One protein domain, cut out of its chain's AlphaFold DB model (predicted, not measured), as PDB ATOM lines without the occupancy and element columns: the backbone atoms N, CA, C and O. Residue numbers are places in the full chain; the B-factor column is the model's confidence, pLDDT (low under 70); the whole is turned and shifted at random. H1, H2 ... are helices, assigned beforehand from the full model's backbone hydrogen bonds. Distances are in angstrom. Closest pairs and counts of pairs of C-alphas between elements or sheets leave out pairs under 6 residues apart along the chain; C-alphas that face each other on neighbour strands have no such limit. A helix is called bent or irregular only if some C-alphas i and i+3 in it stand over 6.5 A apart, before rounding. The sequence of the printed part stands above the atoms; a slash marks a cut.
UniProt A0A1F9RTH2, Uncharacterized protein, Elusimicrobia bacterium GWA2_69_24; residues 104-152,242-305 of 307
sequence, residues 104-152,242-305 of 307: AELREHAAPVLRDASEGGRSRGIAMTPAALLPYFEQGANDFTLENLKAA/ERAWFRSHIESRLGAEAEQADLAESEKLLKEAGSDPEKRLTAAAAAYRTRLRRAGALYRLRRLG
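This is residues 104 to 152 and 242 to 305 of the 307 residues of an uncharacterized protein of Elusimicrobia bacterium GWA2_69_24 (UniProt A0A1F9RTH2). In this elongated body of helices, H3 and H8 cross closely in the middle, the hairpin of H6 and H7 reaches toward one end, and H4 and H5 make the other end. H1 packs on H3 and H8, and H2 lies near, on the side away from H6. The printed part has 113 residues, with eight named helices, H1 to H8 in chain order, and no named strand: all helix. It is compact, with a radius of gyration of the C-alphas of 14.6 A and spans of 45 by 27 by 19 A.

Find C-alpha 104 at (48.226, 61.184, 106.956), where H1, residues 104 to 109, begins. Next come H2, 111 to 122, and H3, 130 to 142, 17.9 A long and only just irregular, with C-alphas 132 and 135 7.0 A apart. Then read H4, 146 to 152; H5, 242 to 253; H6, 256 to 273, 25.3 A; H7, 277 to 286; and H8, 289 to 303, 21.5 A, ending at C-alpha 303 (35.494, 68.821, 111.532).

Start at the hub, H8: it touches H3 at a steep tilt of 55 degrees, closest at the C-alphas of Gly 140 and Arg 293, 3.7 A. With residues 295 to 299 alone it touches H1, closest at C-alphas 109 and 295, 6.3 A. H5 touches H8 at C-alphas 250 and 294, 6.5 A, and H4 at C-alphas 245 and 152, 5.5 A. H6 and H7 form a hairpin, closest at C-alphas 266 and 283, 5.0 A. H2 touches no helix; C-alphas 113 and 291, its closest with H8, are 6.8 A apart. Every O i to N i+4 pair is within hydrogen-bond range in H1, H2 and H4 to H8, and 7 of 9 in H3.

Look for the farthest C-alphas at Ser 275 and Gly 305, 46.0 A apart. Residues 153 to 241 are not printed; C-alphas 152 and 242 are 9.6 A apart across this cut. No link printed whole is long. Only residue 305 has a pLDDT under 70.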
ATOM      1  N   ALA A 104      49.340  62.040 107.350       93.62
ATOM      2  CA  ALA A 104      48.226  61.184 106.956       93.62
ATOM      3  C   ALA A 104      47.033  62.020 106.474       93.62
ATOM      4  O   ALA A 104      46.543  61.812 105.365       93.62
ATOM      5  N   GLU A 105      46.634  63.025 107.251       94.88
ATOM      6  CA  GLU A 105      45.532  63.920 106.905       94.88
ATOM      7  C   GLU A 105      45.880  64.798 105.698       94.88
ATOM      8  O   GLU A 105      45.027  65.043 104.845       94.88
ATOM      9  N   LEU A 106      47.144  65.225 105.572       96.31
ATOM     10  CA  LEU A 106      47.626  65.896 104.363       96.31
ATOM     11  C   LEU A 106      47.447  65.000 103.127       96.31
ATOM     12  O   LEU A 106      46.918  65.452 102.110       96.31
ATOM     13  N   ARG A 107      47.872  63.731 103.201       96.25
ATOM     14  CA  ARG A 107      47.741  62.779 102.087       96.25
ATOM     15  C   ARG A 107      46.284  62.524 101.729       96.25
ATOM     16  O   ARG A 107      45.968  62.490 100.547       96.25
ATOM     17  N   GLU A 108      45.410  62.387 102.717       96.38
ATOM     18  CA  GLU A 108      43.986  62.148 102.493       96.38
ATOM     19  C   GLU A 108      43.286  63.368 101.876       96.38
ATOM     20  O   GLU A 108      42.555  63.250 100.892       96.38
ATOM     21  N   HIS A 109      43.515  64.559 102.431       96.31
ATOM     22  CA  HIS A 109      42.718  65.741 102.103       96.31
ATOM     23  C   HIS A 109      43.338  66.651 101.040       96.31
ATOM     24  O   HIS A 109      42.631  67.499 100.491       96.31
ATOM     25  N   ALA A 110      44.618  66.471 100.708       97.19
ATOM     26  CA  ALA A 110      45.315  67.228  99.668       97.19
ATOM     27  C   ALA A 110      45.890  66.343  98.547       97.19
ATOM     28  O   ALA A 110      46.736  66.812  97.785       97.19
ATOM     29  N   ALA A 111      45.425  65.095  98.392       96.88
ATOM     30  CA  ALA A 111      45.933  64.153  97.384       96.88
ATOM     31  C   ALA A 111      46.084  64.737  95.960       96.88
ATOM     32  O   ALA A 111      47.126  64.497  95.344       96.88
ATOM     33  N   PRO A 112      45.120  65.514  95.415       97.12
ATOM     34  CA  PRO A 112      45.283  66.118  94.091       97.12
ATOM     35  C   PRO A 112      46.438  67.125  94.054       97.12
ATOM     36  O   PRO A 112      47.235  67.116  93.126       97.12
ATOM     37  N   VAL A 113      46.580  67.945  95.099       97.31
ATOM     38  CA  VAL A 113      47.641  68.958  95.184       97.31
ATOM     39  C   VAL A 113      49.013  68.302  95.318       97.31
ATOM     40  O   VAL A 113      49.963  68.740  94.681       97.31
ATOM     41  N   LEU A 114      49.122  67.220  96.096       97.81
ATOM     42  CA  LEU A 114      50.371  66.463  96.240       97.81
ATOM     43  C   LEU A 114      50.817  65.817  94.924       97.81
ATOM     44  O   LEU A 114      52.014  65.766  94.640       97.81
ATOM     45  N   ARG A 115      49.864  65.329  94.122       97.44
ATOM     46  CA  ARG A 115      50.140  64.751  92.803       97.44
ATOM     47  C   ARG A 115      50.696  65.803  91.851       97.44
ATOM     48  O   ARG A 115      51.789  65.610  91.323       97.44
ATOM     49  N   ASP A 116      50.000  66.929  91.731       97.56
ATOM     50  CA  ASP A 116      50.431  68.054  90.900       97.56
ATOM     51  C   ASP A 116      51.804  68.570  91.352       97.56
ATOM     52  O   ASP A 116      52.687  68.808  90.533       97.56
ATOM     53  N   ALA A 117      52.028  68.666  92.666       97.00
ATOM     54  CA  ALA A 117      53.300  69.096  93.233       97.00
ATOM     55  C   ALA A 117      54.446  68.120  92.954       97.00
ATOM     56  O   ALA A 117      55.569  68.546  92.676       97.00
ATOM     57  N   SER A 118      54.172  66.816  92.962       96.88
ATOM     58  CA  SER A 118      55.143  65.794  92.570       96.88
ATOM     59  C   SER A 118      55.491  65.875  91.080       96.88
ATOM     60  O   SER A 118      56.662  65.802  90.708       96.88
ATOM     61  N   GLU A 119      54.500  66.054  90.206       96.75
ATOM     62  CA  GLU A 119      54.700  66.207  88.758       96.75
ATOM     63  C   GLU A 119      55.445  67.500  88.413       96.75
ATOM     64  O   GLU A 119      56.467  67.466  87.720       96.75
ATOM     65  N   GLY A 120      55.000  68.629  88.963       94.38
ATOM     66  CA  GLY A 120      55.632  69.929  88.768       94.38
ATOM     67  C   GLY A 120      57.015  70.039  89.415       94.38
ATOM     68  O   GLY A 120      57.865  70.778  88.917       94.38
ATOM     69  N   GLY A 121      57.270  69.311  90.503       94.75
ATOM     70  CA  GLY A 121      58.606  69.168  91.075       94.75
ATOM     71  C   GLY A 121      59.527  68.383  90.141       94.75
ATOM     72  O   GLY A 121      60.608  68.865  89.793       94.75
ATOM     73  N   ARG A 122      59.076  67.216  89.654       95.62
ATOM     74  CA  ARG A 122      59.844  66.363  88.729       95.62
ATOM     75  C   ARG A 122      60.258  67.098  87.458       95.62
ATOM     76  O   ARG A 122      61.422  67.003  87.078       95.62
ATOM     77  N   SER A 123      59.366  67.881  86.847       95.06
ATOM     78  CA  SER A 123      59.700  68.665  85.646       95.06
ATOM     79  C   SER A 123      60.775  69.734  85.884       95.06
ATOM     80  O   SER A 123      61.435  70.167  84.943       95.06
ATOM     81  N   ARG A 124      60.992  70.132  87.143       92.75
ATOM     82  CA  ARG A 124      62.008  71.107  87.571       92.75
ATOM     83  C   ARG A 124      63.245  70.458  88.208       92.75
ATOM     84  O   ARG A 124      64.119  71.178  88.699       92.75
ATOM     85  N   GLY A 125      63.312  69.123  88.231       95.12
ATOM     86  CA  GLY A 125      64.371  68.365  88.905       95.12
ATOM     87  C   GLY A 125      64.346  68.497  90.433       95.12
ATOM     88  O   GLY A 125      65.390  68.413  91.070       95.12
ATOM     89  N   ILE A 126      63.176  68.755  91.027       96.38
ATOM     90  CA  ILE A 126      62.991  68.979  92.467       96.38
ATOM     91  C   ILE A 126      62.106  67.866  93.036       96.38
ATOM     92  O   ILE A 126      60.962  67.683  92.619       96.38
ATOM     93  N   ALA A 127      62.616  67.131  94.022       95.00
ATOM     94  CA  ALA A 127      61.847  66.107  94.722       95.00
ATOM     95  C   ALA A 127      60.918  66.753  95.761       95.00
ATOM     96  O   ALA A 127      61.344  67.095  96.863       95.00
ATOM     97  N   MET A 128      59.643  66.930  95.407       96.06
ATOM     98  CA  MET A 128      58.648  67.480  96.325       96.06
ATOM     99  C   MET A 128      58.181  66.418  97.326       96.06
ATOM    100  O   MET A 128      57.672  65.370  96.924       96.06
ATOM    101  N   THR A 129      58.335  66.687  98.623       92.38
ATOM    102  CA  THR A 129      57.935  65.766  99.698       92.38
ATOM    103  C   THR A 129      56.702  66.284 100.445       92.38
ATOM    104  O   THR A 129      56.523  67.497 100.565       92.38
ATOM    105  N   PRO A 130      55.854  65.399 101.007       94.75
ATOM    106  CA  PRO A 130      54.738  65.818 101.860       94.75
ATOM    107  C   PRO A 130      55.180  66.699 103.034       94.75
ATOM    108  O   PRO A 130      54.517  67.688 103.331       94.75
ATOM    109  N   ALA A 131      56.333  66.406 103.642       92.44
ATOM    110  CA  ALA A 131      56.896  67.196 104.735       92.44
ATOM    111  C   ALA A 131      57.152  68.668 104.354       92.44
ATOM    112  O   ALA A 131      56.925  69.554 105.172       92.44
ATOM    113  N   ALA A 132      57.562  68.950 103.110       93.00
ATOM    114  CA  ALA A 132      57.763  70.322 102.629       93.00
ATOM    115  C   ALA A 132      56.443  71.092 102.431       93.00
ATOM    116  O   ALA A 132      56.424  72.319 102.453       93.00
ATOM    117  N   LEU A 133      55.337  70.370 102.236       96.69
ATOM    118  CA  LEU A 133      54.016  70.927 101.937       96.69
ATOM    119  C   LEU A 133      53.106  70.999 103.172       96.69
ATOM    120  O   LEU A 133      52.189  71.823 103.221       96.69
ATOM    121  N   LEU A 134      53.375  70.167 104.183       95.44
ATOM    122  CA  LEU A 134      52.616  70.092 105.430       95.44
ATOM    123  C   LEU A 134      52.457  71.451 106.135       95.44
ATOM    124  O   LEU A 134      51.323  71.758 106.503       95.44
ATOM    125  N   PRO A 135      53.488  72.314 106.252       94.50
ATOM    126  CA  PRO A 135      53.335  73.602 106.928       94.50
ATOM    127  C   PRO A 135      52.263  74.501 106.304       94.50
ATOM    128  O   PRO A 135      51.559  75.205 107.023       94.50
ATOM    129  N   TYR A 136      52.083  74.466 104.978       96.31
ATOM    130  CA  TYR A 136      51.039  75.250 104.310       96.31
ATOM    131  C   TYR A 136      49.645  74.679 104.558       96.31
ATOM    132  O   TYR A 136      48.689  75.430 104.751       96.31
ATOM    133  N   PHE A 137      49.520  73.354 104.603       96.31
ATOM    134  CA  PHE A 137      48.267  72.713 104.985       96.31
ATOM    135  C   PHE A 137      47.902  73.038 106.438       96.31
ATOM    136  O   PHE A 137      46.780  73.461 106.716       96.31
ATOM    137  N   GLU A 138      48.857  72.917 107.362       94.19
ATOM    138  CA  GLU A 138      48.676  73.300 108.762       94.19
ATOM    139  C   GLU A 138      48.323  74.778 108.901       94.19
ATOM    140  O   GLU A 138      47.416  75.119 109.658       94.19
ATOM    141  N   GLN A 139      48.979  75.661 108.147       93.00
ATOM    142  CA  GLN A 139      48.648  77.082 108.134       93.00
ATOM    143  C   GLN A 139      47.190  77.300 107.723       93.00
ATOM    144  O   GLN A 139      46.491  78.063 108.375       93.00
ATOM    145  N   GLY A 140      46.707  76.601 106.694       93.12
ATOM    146  CA  GLY A 140      45.301  76.629 106.293       93.12
ATOM    147  C   GLY A 140      44.337  76.140 107.371       93.12
ATOM    148  O   GLY A 140      43.324  76.778 107.642       93.12
ATOM    149  N   ALA A 141      44.668  75.023 108.023       91.25
ATOM    150  CA  ALA A 141      43.865  74.463 109.112       91.25
ATOM    151  C   ALA A 141      43.805  75.389 110.341       91.25
ATOM    152  O   ALA A 141      42.819  75.373 111.081       91.25
ATOM    153  N   ASN A 142      44.845  76.203 110.534       88.31
ATOM    154  CA  ASN A 142      44.989  77.165 111.626       88.31
ATOM    155  C   ASN A 142      44.604  78.604 111.248       88.31
ATOM    156  O   ASN A 142      44.559  79.464 112.123       88.31
ATOM    157  N   ASP A 143      44.262  78.864 109.984       86.31
ATOM    158  CA  ASP A 143      43.786  80.168 109.500       86.31
ATOM    159  C   ASP A 143      42.388  80.505 110.054       86.31
ATOM    160  O   ASP A 143      41.877  81.609 109.893       86.31
ATOM    161  N   PHE A 144      41.754  79.550 110.740       78.56
ATOM    162  CA  PHE A 144      40.473  79.715 111.410       78.56
ATOM    163  C   PHE A 144      40.611  80.386 112.784       78.56
ATOM    164  O   PHE A 144      40.431  79.763 113.837       78.56
ATOM    165  N   THR A 145      40.946  81.674 112.774       80.25
ATOM    166  CA  THR A 145      40.968  82.512 113.977       80.25
ATOM    167  C   THR A 145      39.631  83.225 114.166       80.25
ATOM    168  O   THR A 145      38.891  83.472 113.209       80.25
ATOM    169  N   LEU A 146      39.319  83.603 115.411       79.31
ATOM    170  CA  LEU A 146      38.159  84.454 115.679       79.31
ATOM    171  C   LEU A 146      38.250  85.791 114.927       79.31
ATOM    172  O   LEU A 146      37.236  86.309 114.470       79.31
ATOM    173  N   GLU A 147      39.451  86.351 114.797       83.88
ATOM    174  CA  GLU A 147      39.677  87.606 114.075       83.88
ATOM    175  C   GLU A 147      39.271  87.478 112.604       83.88
ATOM    176  O   GLU A 147      38.524  88.316 112.103       83.88
ATOM    177  N   ASN A 148      39.663  86.385 111.944       84.56
ATOM    178  CA  ASN A 148      39.282  86.120 110.558       84.56
ATOM    179  C   ASN A 148      37.770  85.900 110.416       84.56
ATOM    180  O   ASN A 148      37.159  86.403 109.476       84.56
ATOM    181  N   LEU A 149      37.139  85.222 111.382       85.25
ATOM    182  CA  LEU A 149      35.681  85.089 111.436       85.25
ATOM    183  C   LEU A 149      34.967  86.439 111.566       85.25
ATOM    184  O   LEU A 149      34.015  86.701 110.835       85.25
ATOM    185  N   LYS A 150      35.432  87.306 112.472       87.88
ATOM    186  CA  LYS A 150      34.887  88.659 112.654       87.88
ATOM    187  C   LYS A 150      35.062  89.503 111.400       87.88
ATOM    188  O   LYS A 150      34.112  90.169 110.997       87.88
ATOM    189  N   ALA A 151      36.233  89.442 110.771       87.56
ATOM    190  CA  ALA A 151      36.509  90.150 109.529       87.56
ATOM    191  C   ALA A 151      35.589  89.678 108.392       87.56
ATOM    192  O   ALA A 151      34.984  90.507 107.716       87.56
ATOM    193  N   ALA A 152      35.419  88.363 108.222       87.94
ATOM    194  CA  ALA A 152      34.524  87.798 107.212       87.94
ATOM    195  C   ALA A 152      33.052  88.170 107.466       87.94
ATOM    196  O   ALA A 152      32.350  88.589 106.546       87.94
ATOM    197  N   GLU A 242      29.474  80.507 111.795       87.38
ATOM    198  CA  GLU A 242      30.913  80.202 111.752       87.38
ATOM    199  C   GLU A 242      31.299  79.451 110.475       87.38
ATOM    200  O   GLU A 242      32.297  79.779 109.832       87.38
ATOM    201  N   ARG A 243      30.492  78.465 110.067       88.44
ATOM    202  CA  ARG A 243      30.730  77.720 108.826       88.44
ATOM    203  C   ARG A 243      30.552  78.597 107.592       88.44
ATOM    204  O   ARG A 243      31.341  78.471 106.658       88.44
ATOM    205  N   ALA A 244      29.529  79.447 107.568       90.62
ATOM    206  CA  ALA A 244      29.281  80.358 106.456       90.62
ATOM    207  C   ALA A 244      30.428  81.369 106.297       90.62
ATOM    208  O   ALA A 244      31.005  81.481 105.215       90.62
ATOM    209  N   TRP A 245      30.832  82.023 107.387       89.81
ATOM    210  CA  TRP A 245      31.923  82.998 107.394       89.81
ATOM    211  C   TRP A 245      33.265  82.366 107.073       89.81
ATOM    212  O   TRP A 245      34.059  82.954 106.344       89.81
ATOM    213  N   PHE A 246      33.501  81.134 107.514       87.62
ATOM    214  CA  PHE A 246      34.721  80.437 107.148       87.62
ATOM    215  C   PHE A 246      34.782  80.057 105.667       87.62
ATOM    216  O   PHE A 246      35.839  80.175 105.049       87.62
ATOM    217  N   ARG A 247      33.660  79.639 105.064       90.38
ATOM    218  CA  ARG A 247      33.601  79.422 103.607       90.38
ATOM    219  C   ARG A 247      33.886  80.712 102.851       90.38
ATOM    220  O   ARG A 247      34.734  80.708 101.967       90.38
ATOM    221  N   SER A 248      33.256  81.811 103.264       89.50
ATOM    222  CA  SER A 248      33.489  83.130 102.672       89.50
ATOM    223  C   SER A 248      34.952  83.580 102.810       89.50
ATOM    224  O   SER A 248      35.544  84.080 101.853       89.50
ATOM    225  N   HIS A 249      35.584  83.333 103.961       88.31
ATOM    226  CA  HIS A 249      37.017  83.578 104.172       88.31
ATOM    227  C   HIS A 249      37.895  82.758 103.217       88.31
ATOM    228  O   HIS A 249      38.798  83.304 102.586       88.31
ATOM    229  N   ILE A 250      37.608  81.462 103.048       91.12
ATOM    230  CA  ILE A 250      38.330  80.611 102.089       91.12
ATOM    231  C   ILE A 250      38.172  81.151 100.664       91.12
ATOM    232  O   ILE A 250      39.155  81.256  99.937       91.12
ATOM    233  N   GLU A 251      36.951  81.482 100.255       89.25
ATOM    234  CA  GLU A 251      36.658  81.939  98.895       89.25
ATOM    235  C   GLU A 251      37.308  83.291  98.585       89.25
ATOM    236  O   GLU A 251      37.843  83.473  97.494       89.25
ATOM    237  N   SER A 252      37.327  84.209  99.553       88.00
ATOM    238  CA  SER A 252      37.907  85.546  99.380       88.00
ATOM    239  C   SER A 252      39.436  85.575  99.440       88.00
ATOM    240  O   SER A 252      40.051  86.422  98.798       88.00
ATOM    241  N   ARG A 253      40.073  84.683 100.213       90.06
ATOM    242  CA  ARG A 253      41.527  84.733 100.473       90.06
ATOM    243  C   ARG A 253      42.320  83.638  99.775       90.06
ATOM    244  O   ARG A 253      43.513  83.813  99.556       90.06
ATOM    245  N   LEU A 254      41.682  82.516  99.451       91.88
ATOM    246  CA  LEU A 254      42.324  81.312  98.917       91.88
ATOM    247  C   LEU A 254      41.715  80.920  97.558       91.88
ATOM    248  O   LEU A 254      41.439  79.748  97.286       91.88
ATOM    249  N   GLY A 255      41.459  81.936  96.731       91.62
ATOM    250  CA  GLY A 255      40.910  81.817  95.382       91.62
ATOM    251  C   GLY A 255      41.975  81.734  94.281       91.62
ATOM    252  O   GLY A 255      43.174  81.660  94.543       91.62
ATOM    253  N   ALA A 256      41.518  81.773  93.026       93.88
ATOM    254  CA  ALA A 256      42.380  81.648  91.847       93.88
ATOM    255  C   ALA A 256      43.406  82.787  91.715       93.88
ATOM    256  O   ALA A 256      44.524  82.555  91.270       93.88
ATOM    257  N   GLU A 257      43.053  84.006  92.128       95.38
ATOM    258  CA  GLU A 257      43.970  85.152  92.108       95.38
ATOM    259  C   GLU A 257      45.169  84.937  93.047       95.38
ATOM    260  O   GLU A 257      46.313  85.144  92.650       95.38
ATOM    261  N   ALA A 258      44.921  84.438  94.263       95.50
ATOM    262  CA  ALA A 258      45.977  84.102  95.217       95.50
ATOM    263  C   ALA A 258      46.861  82.946  94.714       95.50
ATOM    264  O   ALA A 258      48.076  82.975  94.885       95.50
ATOM    265  N   GLU A 259      46.272  81.960  94.032       96.00
ATOM    266  CA  GLU A 259      47.025  80.872  93.397       96.00
ATOM    267  C   GLU A 259      47.938  81.376  92.267       96.00
ATOM    268  O   GLU A 259      49.096  80.973  92.186       96.00
ATOM    269  N   GLN A 260      47.463  82.306  91.433       97.19
ATOM    270  CA  GLN A 260      48.295  82.938  90.402       97.19
ATOM    271  C   GLN A 260      49.442  83.754  91.013       97.19
ATOM    272  O   GLN A 260      50.569  83.707  90.514       97.19
ATOM    273  N   ALA A 261      49.184  84.462  92.116       97.56
ATOM    274  CA  ALA A 261      50.221  85.186  92.844       97.56
ATOM    275  C   ALA A 261      51.301  84.239  93.397       97.56
ATOM    276  O   ALA A 261      52.490  84.516  93.242       97.56
ATOM    277  N   ASP A 262      50.906  83.096  93.966       97.94
ATOM    278  CA  ASP A 262      51.831  82.069  94.457       97.94
ATOM    279  C   ASP A 262      52.679  81.450  93.328       97.94
ATOM    280  O   ASP A 262      53.868  81.185  93.522       97.94
ATOM    281  N   LEU A 263      52.104  81.242  92.136       97.44
ATOM    282  CA  LEU A 263      52.848  80.776  90.959       97.44
ATOM    283  C   LEU A 263      53.906  81.797  90.522       97.44
ATOM    284  O   LEU A 263      55.074  81.439  90.356       97.44
ATOM    285  N   ALA A 264      53.524  83.069  90.394       97.75
ATOM    286  CA  ALA A 264      54.446  84.140  90.025       97.75
ATOM    287  C   ALA A 264      55.565  84.330  91.070       97.75
ATOM    288  O   ALA A 264      56.736  84.507  90.718       97.75
ATOM    289  N   GLU A 265      55.227  84.250  92.361       97.62
ATOM    290  CA  GLU A 265      56.200  84.296  93.454       97.62
ATOM    291  C   GLU A 265      57.152  83.094  93.395       97.62
ATOM    292  O   GLU A 265      58.366  83.268  93.493       97.62
ATOM    293  N   SER A 266      56.629  81.885  93.170       97.56
ATOM    294  CA  SER A 266      57.428  80.665  93.033       97.56
ATOM    295  C   SER A 266      58.460  80.778  91.912       97.56
ATOM    296  O   SER A 266      59.632  80.456  92.114       97.56
ATOM    297  N   GLU A 267      58.066  81.292  90.745       96.94
ATOM    298  CA  GLU A 267      58.981  81.498  89.620       96.94
ATOM    299  C   GLU A 267      60.078  82.514  89.932       96.94
ATOM    300  O   GLU A 267      61.242  82.304  89.572       96.94
ATOM    301  N   LYS A 268      59.729  83.606  90.620       97.75
ATOM    302  CA  LYS A 268      60.702  84.598  91.083       97.75
ATOM    303  C   LYS A 268      61.697  83.966  92.061       97.75
ATOM    304  O   LYS A 268      62.905  84.059  91.845       97.75
ATOM    305  N   LEU A 269      61.203  83.269  93.082       97.00
ATOM    306  CA  LEU A 269      62.031  82.622  94.101       97.00
ATOM    307  C   LEU A 269      62.928  81.527  93.508       97.00
ATOM    308  O   LEU A 269      64.066  81.364  93.940       97.00
ATOM    309  N   LEU A 270      62.459  80.798  92.493       96.38
ATOM    310  CA  LEU A 270      63.258  79.777  91.811       96.38
ATOM    311  C   LEU A 270      64.455  80.381  91.069       96.38
ATOM    312  O   LEU A 270      65.527  79.774  91.060       96.38
ATOM    313  N   LYS A 271      64.299  81.573  90.476       95.50
ATOM    314  CA  LYS A 271      65.408  82.307  89.842       95.50
ATOM    315  C   LYS A 271      66.438  82.756  90.880       95.50
ATOM    316  O   LYS A 271      67.635  82.617  90.650       95.50
ATOM    317  N   GLU A 272      65.977  83.241  92.030       96.38
ATOM    318  CA  GLU A 272      66.831  83.705  93.134       96.38
ATOM    319  C   GLU A 272      67.539  82.556  93.875       96.38
ATOM    320  O   GLU A 272      68.638  82.732  94.400       96.38
ATOM    321  N   ALA A 273      66.935  81.366  93.906       95.25
ATOM    322  CA  ALA A 273      67.477  80.199  94.598       95.25
ATOM    323  C   ALA A 273      68.769  79.650  93.963       95.25
ATOM    324  O   ALA A 273      69.569  79.016  94.653       95.25
ATOM    325  N   GLY A 274      68.989  79.871  92.661       93.06
ATOM    326  CA  GLY A 274      70.160  79.353  91.951       93.06
ATOM    327  C   GLY A 274      70.262  77.823  92.034       93.06
ATOM    328  O   GLY A 274      69.335  77.107  91.640       93.06
ATOM    329  N   SER A 275      71.398  77.323  92.532       94.06
ATOM    330  CA  SER A 275      71.691  75.893  92.722       94.06
ATOM    331  C   SER A 275      71.419  75.368  94.138       94.06
ATOM    332  O   SER A 275      71.616  74.179  94.379       94.06
ATOM    333  N   ASP A 276      70.957  76.212  95.067       96.56
ATOM    334  CA  ASP A 276      70.693  75.819  96.455       96.56
ATOM    335  C   ASP A 276      69.453  74.901  96.528       96.56
ATOM    336  O   ASP A 276      68.338  75.350  96.235       96.56
ATOM    337  N   PRO A 277      69.605  73.614  96.895       93.88
ATOM    338  CA  PRO A 277      68.511  72.649  96.840       93.88
ATOM    339  C   PRO A 277      67.379  72.969  97.825       93.88
ATOM    340  O   PRO A 277      66.212  72.747  97.498       93.88
ATOM    341  N   GLU A 278      67.688  73.526  98.997       94.31
ATOM    342  CA  GLU A 278      66.692  73.849 100.024       94.31
ATOM    343  C   GLU A 278      65.864  75.068  99.610       94.31
ATOM    344  O   GLU A 278      64.627  75.061  99.688       94.31
ATOM    345  N   LYS A 279      66.530  76.101  99.077       95.69
ATOM    346  CA  LYS A 279      65.834  77.270  98.527       95.69
ATOM    347  C   LYS A 279      64.999  76.905  97.313       95.69
ATOM    348  O   LYS A 279      63.873  77.377  97.204       95.69
ATOM    349  N   ARG A 280      65.503  76.042  96.426       96.94
ATOM    350  CA  ARG A 280      64.739  75.557  95.268       96.94
ATOM    351  C   ARG A 280      63.502  74.775  95.698       96.94
ATOM    352  O   ARG A 280      62.438  74.991  95.125       96.94
ATOM    353  N   LEU A 281      63.617  73.908  96.709       96.25
ATOM    354  CA  LEU A 281      62.479  73.174  97.267       96.25
ATOM    355  C   LEU A 281      61.432  74.135  97.839       96.25
ATOM    356  O   LEU A 281      60.262  74.040  97.480       96.25
ATOM    357  N   THR A 282      61.861  75.091  98.665       94.38
ATOM    358  CA  THR A 282      60.977  76.104  99.263       94.38
ATOM    359  C   THR A 282      60.294  76.954  98.190       94.38
ATOM    360  O   THR A 282      59.083  77.164  98.232       94.38
ATOM    361  N   ALA A 283      61.052  77.397  97.186       95.75
ATOM    362  CA  ALA A 283      60.542  78.176  96.068       95.75
ATOM    363  C   ALA A 283      59.513  77.390  95.248       95.75
ATOM    364  O   ALA A 283      58.440  77.906  94.954       95.75
ATOM    365  N   ALA A 284      59.791  76.125  94.919       96.81
ATOM    366  CA  ALA A 284      58.844  75.271  94.209       96.81
ATOM    367  C   ALA A 284      57.597  74.944  95.049       96.81
ATOM    368  O   ALA A 284      56.504  74.843  94.500       96.81
ATOM    369  N   ALA A 285      57.736  74.798  96.370       96.62
ATOM    370  CA  ALA A 285      56.615  74.549  97.271       96.62
ATOM    371  C   ALA A 285      55.662  75.756  97.352       96.62
ATOM    372  O   ALA A 285      54.451  75.566  97.485       96.62
ATOM    373  N   ALA A 286      56.186  76.982  97.206       96.19
ATOM    374  CA  ALA A 286      55.392  78.211  97.221       96.19
ATOM    375  C   ALA A 286      54.267  78.206  96.171       96.19
ATOM    376  O   ALA A 286      53.170  78.654  96.485       96.19
ATOM    377  N   ALA A 287      54.479  77.593  94.998       97.56
ATOM    378  CA  ALA A 287      53.465  77.455  93.943       97.56
ATOM    379  C   ALA A 287      52.174  76.751  94.402       97.56
ATOM    380  O   ALA A 287      51.121  76.916  93.794       97.56
ATOM    381  N   TYR A 288      52.247  75.938  95.459       97.81
ATOM    382  CA  TYR A 288      51.127  75.137  95.962       97.81
ATOM    383  C   TYR A 288      50.552  75.678  97.271       97.81
ATOM    384  O   TYR A 288      49.608  75.095  97.812       97.81
ATOM    385  N   ARG A 289      51.100  76.783  97.789       97.25
ATOM    386  CA  ARG A 289      50.781  77.346  99.104       97.25
ATOM    387  C   ARG A 289      49.284  77.603  99.270       97.25
ATOM    388  O   ARG A 289      48.688  77.056 100.196       97.25
ATOM    389  N   THR A 290      48.650  78.361  98.376       97.31
ATOM    390  CA  THR A 290      47.210  78.667  98.441       97.31
ATOM    391  C   THR A 290      46.354  77.411  98.357       97.31
ATOM    392  O   THR A 290      45.443  77.234  99.166       97.31
ATOM    393  N   ARG A 291      46.664  76.485  97.442       97.62
ATOM    394  CA  ARG A 291      45.910  75.227  97.294       97.62
ATOM    395  C   ARG A 291      46.008  74.350  98.543       97.62
ATOM    396  O   ARG A 291      45.004  73.779  98.969       97.62
ATOM    397  N   LEU A 292      47.189  74.276  99.159       97.81
ATOM    398  CA  LEU A 292      47.412  73.545 100.409       97.81
ATOM    399  C   LEU A 292      46.718  74.215 101.591       97.81
ATOM    400  O   LEU A 292      46.026  73.532 102.345       97.81
ATOM    401  N   ARG A 293      46.824  75.543 101.720       96.94
ATOM    402  CA  ARG A 293      46.089  76.302 102.741       96.94
ATOM    403  C   ARG A 293      44.583  76.110 102.581       96.94
ATOM    404  O   ARG A 293      43.885  75.878 103.561       96.94
ATOM    405  N   ARG A 294      44.075  76.117 101.347       96.44
ATOM    406  CA  ARG A 294      42.663  75.851 101.057       96.44
ATOM    407  C   ARG A 294      42.257  74.443 101.479       96.44
ATOM    408  O   ARG A 294      41.224  74.287 102.125       96.44
ATOM    409  N   ALA A 295      43.060  73.429 101.158       96.50
ATOM    410  CA  ALA A 295      42.804  72.051 101.576       96.50
ATOM    411  C   ALA A 295      42.795  71.913 103.109       96.50
ATOM    412  O   ALA A 295      41.872  71.314 103.662       96.50
ATOM    413  N   GLY A 296      43.759  72.531 103.797       95.31
ATOM    414  CA  GLY A 296      43.836  72.556 105.260       95.31
ATOM    415  C   GLY A 296      42.654  73.264 105.914       95.31
ATOM    416  O   GLY A 296      42.066  72.755 106.872       95.31
ATOM    417  N   ALA A 297      42.239  74.400 105.354       93.06
ATOM    418  CA  ALA A 297      41.052  75.114 105.797       93.06
ATOM    419  C   ALA A 297      39.802  74.235 105.625       93.06
ATOM    420  O   ALA A 297      39.087  73.968 106.588       93.06
ATOM    421  N   LEU A 298      39.572  73.677 104.433       93.25
ATOM    422  CA  LEU A 298      38.434  72.788 104.173       93.25
ATOM    423  C   LEU A 298      38.417  71.554 105.086       93.25
ATOM    424  O   LEU A 298      37.345  71.144 105.538       93.25
ATOM    425  N   TYR A 299      39.584  70.986 105.393       92.56
ATOM    426  CA  TYR A 299      39.723  69.924 106.386       92.56
ATOM    427  C   TYR A 299      39.199  70.364 107.759       92.56
ATOM    428  O   TYR A 299      38.343  69.689 108.340       92.56
ATOM    429  N   ARG A 300      39.633  71.531 108.257       88.94
ATOM    430  CA  ARG A 300      39.146  72.080 109.530       88.94
ATOM    431  C   ARG A 300      37.640  72.329 109.501       88.94
ATOM    432  O   ARG A 300      36.956  71.944 110.447       88.94
ATOM    433  N   LEU A 301      37.114  72.893 108.412       88.56
ATOM    434  CA  LEU A 301      35.684  73.175 108.255       88.56
ATOM    435  C   LEU A 301      34.817  71.924 108.407       88.56
ATOM    436  O   LEU A 301      33.791  71.969 109.082       88.56
ATOM    437  N   ARG A 302      35.218  70.803 107.795       88.69
ATOM    438  CA  ARG A 302      34.471  69.536 107.897       88.69
ATOM    439  C   ARG A 302      34.364  69.064 109.344       88.69
ATOM    440  O   ARG A 302      33.302  68.614 109.758       88.69
ATOM    441  N   ARG A 303      35.433  69.240 110.125       83.88
ATOM    442  CA  ARG A 303      35.494  68.821 111.532       83.88
ATOM    443  C   ARG A 303      34.702  69.715 112.486       83.88
ATOM    444  O   ARG A 303      34.378  69.259 113.573       83.88
ATOM    445  N   LEU A 304      34.351  70.941 112.089       75.19
ATOM    446  CA  LEU A 304      33.447  71.802 112.867       75.19
ATOM    447  C   LEU A 304      31.994  71.298 112.866       75.19
ATOM    448  O   LEU A 304      31.192  71.761 113.665       75.19
ATOM    449  N   GLY A 305      31.625  70.403 111.943       59.16
ATOM    450  CA  GLY A 305      30.275  69.835 111.859       59.16
ATOM    451  C   GLY A 305      30.110  68.464 112.513       59.16
ATOM    452  O   GLY A 305      29.020  67.910 112.429       59.16
TER     453      GLY A 305